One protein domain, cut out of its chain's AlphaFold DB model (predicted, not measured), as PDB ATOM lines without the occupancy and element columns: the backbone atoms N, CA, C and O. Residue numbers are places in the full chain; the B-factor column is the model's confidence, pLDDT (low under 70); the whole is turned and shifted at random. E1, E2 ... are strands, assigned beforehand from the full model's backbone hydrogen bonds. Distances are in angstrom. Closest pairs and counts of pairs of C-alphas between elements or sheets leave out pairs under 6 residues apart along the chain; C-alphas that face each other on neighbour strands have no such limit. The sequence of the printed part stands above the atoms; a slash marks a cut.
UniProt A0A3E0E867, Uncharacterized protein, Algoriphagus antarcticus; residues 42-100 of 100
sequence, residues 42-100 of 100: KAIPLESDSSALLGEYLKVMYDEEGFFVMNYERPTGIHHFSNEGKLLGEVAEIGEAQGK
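AT A GLANCE: This is residues 42 to 100 of the 100 residues of an uncharacterized protein of Algoriphagus antarcticus (UniProt A0A3E0E867). A single strongly twisted sheet of four strands winds to and fro as one antiparallel ribbon, its strands fanning out from E1 to E4, and the long opening stretch of residues 42 to 57, which has no named element, folds over one face of it. The two ends of the printed part, around Lys 42 and Ala 97, lie far out in opposite directions and make its length. The printed part has 59 residues, with no named helix and four named strands, E1, E2, E3 and E4 along the chain and in the same order across the sheet, all antiparallel. The class is all strand, though under half of the residues, 24 of 59, are in named elements. The whole is compact, with a radius of gyration of the C-alphas of 11.3 A, and elongated, spanning 37 by 23 by 20 A.

HOW THE PARTS SIT: After residues 42 to 57, the sheet begins with E1, residues 58 to 63, an edge strand. Its antiparallel neighbour is E2, residues 66 to 71, at 164 degrees between their directions; the two form a hairpin. The C-alphas of Tyr 62 and Phe 67 face each other at 4.4 A, and N 68 and O 61 are within hydrogen-bond range at 2.8 A. E3, residues 77 to 81, forms a hairpin with E2, antiparallel at 149 degrees. C-alphas 68 and 80 face each other at 4.7 A, and N 67 and O 81 are 2.8 A apart, within hydrogen-bond range. E4, residues 87 to 93, forms a hairpin with E3, antiparallel at 156 degrees. C-alphas 77 and 93 face each other at 4.3 A, and N 78 and O 92 are within hydrogen-bond range at 2.8 A. The four strands make a meander, each strand the antiparallel neighbour of the one before. The edge strands E1 and E4 are apart. From edge to edge the strands' lines turn by 69 degrees.

IN THESE COORDINATES: E1 begins at C-alpha 58, (144.629, 113.793, 105.546), and is 16.4 A long from first to last C-alpha. E2 is 17.0 A long and E3 12.9 A. E4, the longest strand by residues with 7, measures 15.4 A and ends at C-alpha 93, (135.154, 116.630, 117.883).

THE WHOLE: The C-alphas farthest apart are those of Lys 42 and Ala 97, at 38.0 A. The printed part has no cut, and the links E1 to E2, E2 to E3 and E3 to E4 are tight. The mean pLDDT of the printed part is 89.1; residues 96 to 100 are under 70, and Lys 100 is the chain's last residue.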
ATOM      1  N   LYS A  42     140.532 120.223  87.929       88.81
ATOM      2  CA  LYS A  42     140.327 121.273  88.929       88.81
ATOM      3  C   LYS A  42     141.129 120.982  90.195       88.81
ATOM      4  O   LYS A  42     141.197 119.843  90.645       88.81
ATOM      5  N   ALA A  43     141.676 122.036  90.793       91.94
ATOM      6  CA  ALA A  43     142.215 122.024  92.149       91.94
ATOM      7  C   ALA A  43     141.415 123.014  93.002       91.94
ATOM      8  O   ALA A  43     141.148 124.134  92.563       91.94
ATOM      9  N   ILE A  44     141.012 122.590  94.199       92.06
ATOM     10  CA  ILE A  44     140.210 123.395  95.126       92.06
ATOM     11  C   ILE A  44     141.046 123.593  96.389       92.06
ATOM     12  O   ILE A  44     141.262 122.623  97.116       92.06
ATOM     13  N   PRO A  45     141.585 124.799  96.629       92.19
ATOM     14  CA  PRO A  45     142.334 125.064  97.845       92.19
ATOM     15  C   PRO A  45     141.374 125.096  99.035       92.19
ATOM     16  O   PRO A  45     140.340 125.756  98.972       92.19
ATOM     17  N   LEU A  46     141.724 124.400 100.113       92.69
ATOM     18  CA  LEU A  46     140.972 124.468 101.361       92.69
ATOM     19  C   LEU A  46     141.423 125.690 102.165       92.69
ATOM     20  O   LEU A  46     142.622 125.930 102.329       92.69
ATOM     21  N   GLU A  47     140.462 126.465 102.658       93.38
ATOM     22  CA  GLU A  47     140.693 127.570 103.581       93.38
ATOM     23  C   GLU A  47     141.455 127.071 104.811       93.38
ATOM     24  O   GLU A  47     141.219 125.977 105.315       93.38
ATOM     25  N   SER A  48     142.421 127.853 105.279       85.38
ATOM     26  CA  SER A  48     143.245 127.496 106.430       85.38
ATOM     27  C   SER A  48     143.239 128.651 107.412       85.38
ATOM     28  O   SER A  48     143.682 129.753 107.089       85.38
ATOM     29  N   ASP A  49     142.755 128.384 108.617       86.25
ATOM     30  CA  ASP A  49     142.797 129.310 109.738       86.25
ATOM     31  C   ASP A  49     143.244 128.582 111.017       86.25
ATOM     32  O   ASP A  49     143.623 127.409 111.000       86.25
ATOM     33  N   SER A  50     143.233 129.284 112.151       86.12
ATOM     34  CA  SER A  50     143.641 128.705 113.433       86.12
ATOM     35  C   SER A  50     142.688 127.636 113.981       86.12
ATOM     36  O   SER A  50     143.042 126.981 114.957       86.12
ATOM     37  N   SER A  51     141.487 127.489 113.418       83.25
ATOM     38  CA  SER A  51     140.481 126.511 113.847       83.25
ATOM     39  C   SER A  51     140.581 125.178 113.098       83.25
ATOM     40  O   SER A  51     140.173 124.156 113.638       83.25
ATOM     41  N   ALA A  52     141.187 125.163 111.906       82.19
ATOM     42  CA  ALA A  52     141.375 123.965 111.085       82.19
ATOM     43  C   ALA A  52     142.862 123.723 110.764       82.19
ATOM     44  O   ALA A  52     143.309 123.842 109.622       82.19
ATOM     45  N   LEU A  53     143.652 123.375 111.787       87.00
ATOM     46  CA  LEU A  53     145.072 123.038 111.629       87.00
ATOM     47  C   LEU A  53     145.241 121.632 111.031       87.00
ATOM     48  O   LEU A  53     145.395 120.627 111.734       87.00
ATOM     49  N   LEU A  54     145.211 121.582 109.703       89.38
ATOM     50  CA  LEU A  54     145.390 120.376 108.905       89.38
ATOM     51  C   LEU A  54     146.878 120.121 108.608       89.38
ATOM     52  O   LEU A  54     147.630 121.031 108.261       89.38
ATOM     53  N   GLY A  55     147.306 118.871 108.770       88.56
ATOM     54  CA  GLY A  55     148.644 118.386 108.446       88.56
ATOM     55  C   GLY A  55     148.742 117.838 107.021       88.56
ATOM     56  O   GLY A  55     147.836 117.982 106.208       88.56
ATOM     57  N   GLU A  56     149.859 117.178 106.718       89.12
ATOM     58  CA  GLU A  56     150.111 116.596 105.391       89.12
ATOM     59  C   GLU A  56     149.262 115.341 105.126       89.12
ATOM     60  O   GLU A  56     148.745 115.141 104.027       89.12
ATOM     61  N   TYR A  57     149.091 114.497 106.147       93.50
ATOM     62  CA  TYR A  57     148.367 113.234 106.030       93.50
ATOM     63  C   TYR A  57     146.904 113.419 106.414       93.50
ATOM     64  O   TYR A  57     146.549 113.441 107.597       93.50
ATOM     65  N   LEU A  58     146.054 113.527 105.397       93.25
ATOM     66  CA  LEU A  58     144.629 113.793 105.546       93.25
ATOM     67  C   LEU A  58     143.789 112.579 105.166       93.25
ATOM     68  O   LEU A  58     144.068 111.879 104.194       93.25
ATOM     69  N   LYS A  59     142.701 112.375 105.907       94.69
ATOM     70  CA  LYS A  59     141.574 111.572 105.445       94.69
ATOM     71  C   LYS A  59     140.498 112.518 104.934       94.69
ATOM     72  O   LYS A  59     140.091 113.425 105.656       94.69
ATOM     73  N   VAL A  60     140.051 112.281 103.704       94.00
ATOM     74  CA  VAL A  60     139.061 113.109 103.013       94.00
ATOM     75  C   VAL A  60     137.876 112.240 102.613       94.00
ATOM     76  O   VAL A  60     138.052 111.179 102.016       94.00
ATOM     77  N   MET A  61     136.674 112.700 102.943       95.50
ATOM     78  CA  MET A  61     135.424 112.261 102.324       95.50
ATOM     79  C   MET A  61     134.788 113.465 101.633       95.50
ATOM     80  O   MET A  61     135.016 114.598 102.053       95.50
ATOM     81  N   TYR A  62     134.022 113.236 100.574       94.25
ATOM     82  CA  TYR A  62     133.322 114.308  99.878       94.25
ATOM     83  C   TYR A  62     131.995 113.815  99.312       94.25
ATOM     84  O   TYR A  62     131.872 112.645  98.938       94.25
ATOM     85  N   ASP A  63     131.028 114.717  99.248       95.31
ATOM     86  CA  ASP A  63     129.710 114.509  98.658       95.31
ATOM     87  C   ASP A  63     129.128 115.846  98.159       95.31
ATOM     88  O   ASP A  63     129.860 116.809  97.925       95.31
ATOM     89  N   GLU A  64     127.812 115.901  97.940       96.12
ATOM     90  CA  GLU A  64     127.125 117.117  97.495       96.12
ATOM     91  C   GLU A  64     127.187 118.254  98.531       96.12
ATOM     92  O   GLU A  64     127.119 119.426  98.154       96.12
ATOM     93  N   GLU A  65     127.356 117.936  99.818       95.25
ATOM     94  CA  GLU A  65     127.416 118.902 100.917       95.25
ATOM     95  C   GLU A  65     128.810 119.522 101.077       95.25
ATOM     96  O   GLU A  65     128.939 120.606 101.653       95.25
ATOM     97  N   GLY A  66     129.857 118.879 100.553       96.44
ATOM     98  CA  GLY A  66     131.212 119.425 100.512       96.44
ATOM     99  C   GLY A  66     132.297 118.406 100.844       96.44
ATOM    100  O   GLY A  66     132.175 117.220 100.546       96.44
ATOM    101  N   PHE A  67     133.385 118.877 101.455       96.69
ATOM    102  CA  PHE A  67     134.517 118.052 101.876       96.69
ATOM    103  C   PHE A  67     134.565 117.922 103.395       96.69
ATOM    104  O   PHE A  67     134.521 118.914 104.116       96.69
ATOM    105  N   PHE A  68     134.752 116.701 103.875       95.88
ATOM    106  CA  PHE A  68     134.941 116.372 105.282       95.88
ATOM    107  C   PHE A  68     136.365 115.872 105.471       95.88
ATOM    108  O   PHE A  68     136.752 114.832 104.929       95.88
ATOM    109  N   VAL A  69     137.161 116.636 106.212       95.25
ATOM    110  CA  VAL A  69     138.611 116.460 106.279       95.25
ATOM    111  C   VAL A  69     139.061 116.343 107.726       95.25
ATOM    112  O   VAL A  69     138.644 117.117 108.584       95.25
ATOM    113  N   MET A  70     139.944 115.383 107.997       94.44
ATOM    114  CA  MET A  70     140.614 115.257 109.290       94.44
ATOM    115  C   MET A  70     142.062 114.799 109.141       94.44
ATOM    116  O   MET A  70     142.420 114.118 108.176       94.44
ATOM    117  N   ASN A  71     142.881 115.115 110.143       93.38
ATOM    118  CA  ASN A  71     144.236 114.584 110.269       93.38
ATOM    119  C   ASN A  71     144.196 113.067 110.476       93.38
ATOM    120  O   ASN A  71     143.528 112.580 111.384       93.38
ATOM    121  N   TYR A  72     144.935 112.316 109.659       91.94
ATOM    122  CA  TYR A  72     144.940 110.855 109.722       91.94
ATOM    123  C   TYR A  72     145.622 110.323 110.992       91.94
ATOM    124  O   TYR A  72     145.087 109.442 111.657       91.94
ATOM    125  N   GLU A  73     146.794 110.858 111.345       88.75
ATOM    126  CA  GLU A  73     147.603 110.321 112.450       88.75
ATOM    127  C   GLU A  73     147.156 110.796 113.839       88.75
ATOM    128  O   GLU A  73     147.365 110.104 114.835       88.75
ATOM    129  N   ARG A  74     146.583 112.000 113.925       85.06
ATOM    130  CA  ARG A  74     146.144 112.634 115.178       85.06
ATOM    131  C   ARG A  74     144.817 113.354 114.953       85.06
ATOM    132  O   ARG A  74     144.798 114.585 114.897       85.06
ATOM    133  N   PRO A  75     143.728 112.602 114.743       86.38
ATOM    134  CA  PRO A  75     142.426 113.198 114.510       86.38
ATOM    135  C   PRO A  75     141.958 113.917 115.780       86.38
ATOM    136  O   PRO A  75     141.816 113.294 116.828       86.38
ATOM    137  N   THR A  76     141.746 115.226 115.681       87.50
ATOM    138  CA  THR A  76     141.181 116.065 116.754       87.50
ATOM    139  C   THR A  76     139.734 116.443 116.472       87.50
ATOM    140  O   THR A  76     138.954 116.631 117.395       87.50
ATOM    141  N   GLY A  77     139.368 116.504 115.195       91.00
ATOM    142  CA  GLY A  77     138.024 116.811 114.743       91.00
ATOM    143  C   GLY A  77     137.880 116.571 113.246       91.00
ATOM    144  O   GLY A  77     138.868 116.363 112.532       91.00
ATOM    145  N   ILE A  78     136.633 116.561 112.786       93.88
ATOM    146  CA  ILE A  78     136.267 116.514 111.372       93.88
ATOM    147  C   ILE A  78     135.845 117.921 110.964       93.88
ATOM    148  O   ILE A  78     134.857 118.454 111.470       93.88
ATOM    149  N   HIS A  79     136.581 118.506 110.027       95.00
ATOM    150  CA  HIS A  79     136.314 119.836 109.494       95.00
ATOM    151  C   HIS A  79     135.522 119.727 108.192       95.00
ATOM    152  O   HIS A  79     135.869 118.936 107.311       95.00
ATOM    153  N   HIS A  80     134.463 120.523 108.069       96.12
ATOM    154  CA  HIS A  80     133.614 120.603 106.887       96.12
ATOM    155  C   HIS A  80     133.978 121.832 106.062       96.12
ATOM    156  O   HIS A  80     134.006 122.956 106.567       96.12
ATOM    157  N   PHE A  81     134.244 121.608 104.782       97.00
ATOM    158  CA  PHE A  81     134.528 122.630 103.791       97.00
ATOM    159  C   PHE A  81     133.469 122.605 102.695       97.00
ATOM    160  O   PHE A  81     132.991 121.540 102.315       97.00
ATOM    161  N   SER A  82     133.137 123.766 102.138       97.25
ATOM    162  CA  SER A  82     132.249 123.856 100.980       97.25
ATOM    163  C   SER A  82     132.897 123.261  99.725       97.25
ATOM    164  O   SER A  82     134.111 123.059  99.662       97.25
ATOM    165  N   ASN A  83     132.103 123.072  98.669       95.94
ATOM    166  CA  ASN A  83     132.586 122.647  97.348       95.94
ATOM    167  C   ASN A  83     133.543 123.653  96.672       95.94
ATOM    168  O   ASN A  83     134.138 123.357  95.636       95.94
ATOM    169  N   GLU A  84     133.711 124.843  97.246       96.69
ATOM    170  CA  GLU A  84     134.662 125.878  96.835       96.69
ATOM    171  C   GLU A  84     135.888 125.946  97.757       96.69
ATOM    172  O   GLU A  84     136.772 126.765  97.524       96.69
ATOM    173  N   GLY A  85     135.947 125.089  98.781       95.31
ATOM    174  CA  GLY A  85     137.048 125.007  99.736       95.31
ATOM    175  C   GLY A  85     136.933 125.956 100.927       95.31
ATOM    176  O   GLY A  85     137.882 126.069 101.695       95.31
ATOM    177  N   LYS A  86     135.794 126.631 101.122       96.88
ATOM    178  CA  LYS A  86     135.584 127.513 102.280       96.88
ATOM    179  C   LYS A  86     135.355 126.693 103.547       96.88
ATOM    180  O   LYS A  86     134.549 125.770 103.507       96.88
ATOM    181  N   LEU A  87     135.976 127.050 104.668       95.81
ATOM    182  CA  LEU A  87     135.723 126.391 105.949       95.81
ATOM    183  C   LEU A  87     134.312 126.745 106.447       95.81
ATOM    184  O   LEU A  87     133.965 127.915 106.620       95.81
ATOM    185  N   LEU A  88     133.485 125.723 106.655       95.44
ATOM    186  CA  LEU A  88     132.123 125.855 107.181       95.44
ATOM    187  C   LEU A  88     132.080 125.627 108.695       95.44
ATOM    188  O   LEU A  88     131.246 126.219 109.378       95.44
ATOM    189  N   GLY A  89     133.008 124.824 109.216       93.25
ATOM    190  CA  GLY A  89     133.201 124.611 110.647       93.25
ATOM    191  C   GLY A  89     133.651 123.193 110.972       93.25
ATOM    192  O   GLY A  89     133.966 122.400 110.088       93.25
ATOM    193  N   GLU A  90     133.681 122.868 112.259       92.44
ATOM    194  CA  GLU A  90     133.897 121.506 112.747       92.44
ATOM    195  C   GLU A  90     132.545 120.808 112.941       92.44
ATOM    196  O   GLU A  90     131.640 121.371 113.557       92.44
ATOM    197  N   VAL A  91     132.396 119.596 112.402       91.88
ATOM    198  CA  VAL A  91     131.147 118.811 112.490       91.88
ATOM    199  C   VAL A  91     131.191 117.742 113.571       91.88
ATOM    200  O   VAL A  91     130.148 117.267 114.012       91.88
ATOM    201  N   ALA A  92     132.390 117.354 114.000       89.19
ATOM    202  CA  ALA A  92     132.578 116.416 115.093       89.19
ATOM    203  C   ALA A  92     133.937 116.638 115.748       89.19
ATOM    204  O   ALA A  92     134.953 116.656 115.053       89.19
ATOM    205  N   GLU A  93     133.941 116.710 117.074       87.94
ATOM    206  CA  GLU A  93     135.154 116.630 117.883       87.94
ATOM    207  C   GLU A  93     135.512 115.150 118.077       87.94
ATOM    208  O   GLU A  93     134.644 114.315 118.352       87.94
ATOM    209  N   ILE A  94     136.789 114.806 117.923       83.25
ATOM    210  CA  ILE A  94     137.285 113.446 118.140       83.25
ATOM    211  C   ILE A  94     138.023 113.416 119.477       83.25
ATOM    212  O   ILE A  94     139.112 113.961 119.630       83.25
ATOM    213  N   GLY A  95     137.421 112.738 120.450       76.06
ATOM    214  CA  GLY A  95     137.956 112.582 121.797       76.06
ATOM    215  C   GLY A  95     137.220 111.490 122.567       76.06
ATOM    216  O   GLY A  95     136.382 110.778 122.020       76.06
ATOM    217  N   GLU A  96     137.529 111.346 123.853       69.62
ATOM    218  CA  GLU A  96     136.911 110.316 124.707       69.62
ATOM    219  C   GLU A  96     135.503 110.691 125.204       69.62
ATOM    220  O   GLU A  96     134.822 109.884 125.841       69.62
ATOM    221  N   ALA A  97     135.052 111.919 124.937       65.38
ATOM    222  CA  ALA A  97     133.720 112.373 125.310       65.38
ATOM    223  C   ALA A  97     132.646 111.769 124.388       65.38
ATOM    224  O   ALA A  97     132.874 111.543 123.201       65.38
ATOM    225  N   GLN A  98     131.446 111.531 124.927       56.97
ATOM    226  CA  GLN A  98     130.292 111.184 124.095       56.97
ATOM    227  C   GLN A  98     130.001 112.350 123.143       56.97
ATOM    228  O   GLN A  98     129.890 113.490 123.599       56.97
ATOM    229  N   GLY A  99     129.895 112.054 121.842       60.94
ATOM    230  CA  GLY A  99     129.520 113.039 120.826       60.94
ATOM    231  C   GLY A  99     128.229 113.756 121.227       60.94
ATOM    232  O   GLY A  99     127.298 113.112 121.716       60.94
ATOM    233  N   LYS A 100     128.222 115.086 121.105       49.69
ATOM    234  CA  LYS A 100     127.073 115.933 121.447       49.69
ATOM    235  C   LYS A 100     126.023 115.951 120.349       49.69
ATOM    236  O   LYS A 100     126.423 115.908 119.167       49.69
TER     237      LYS A 100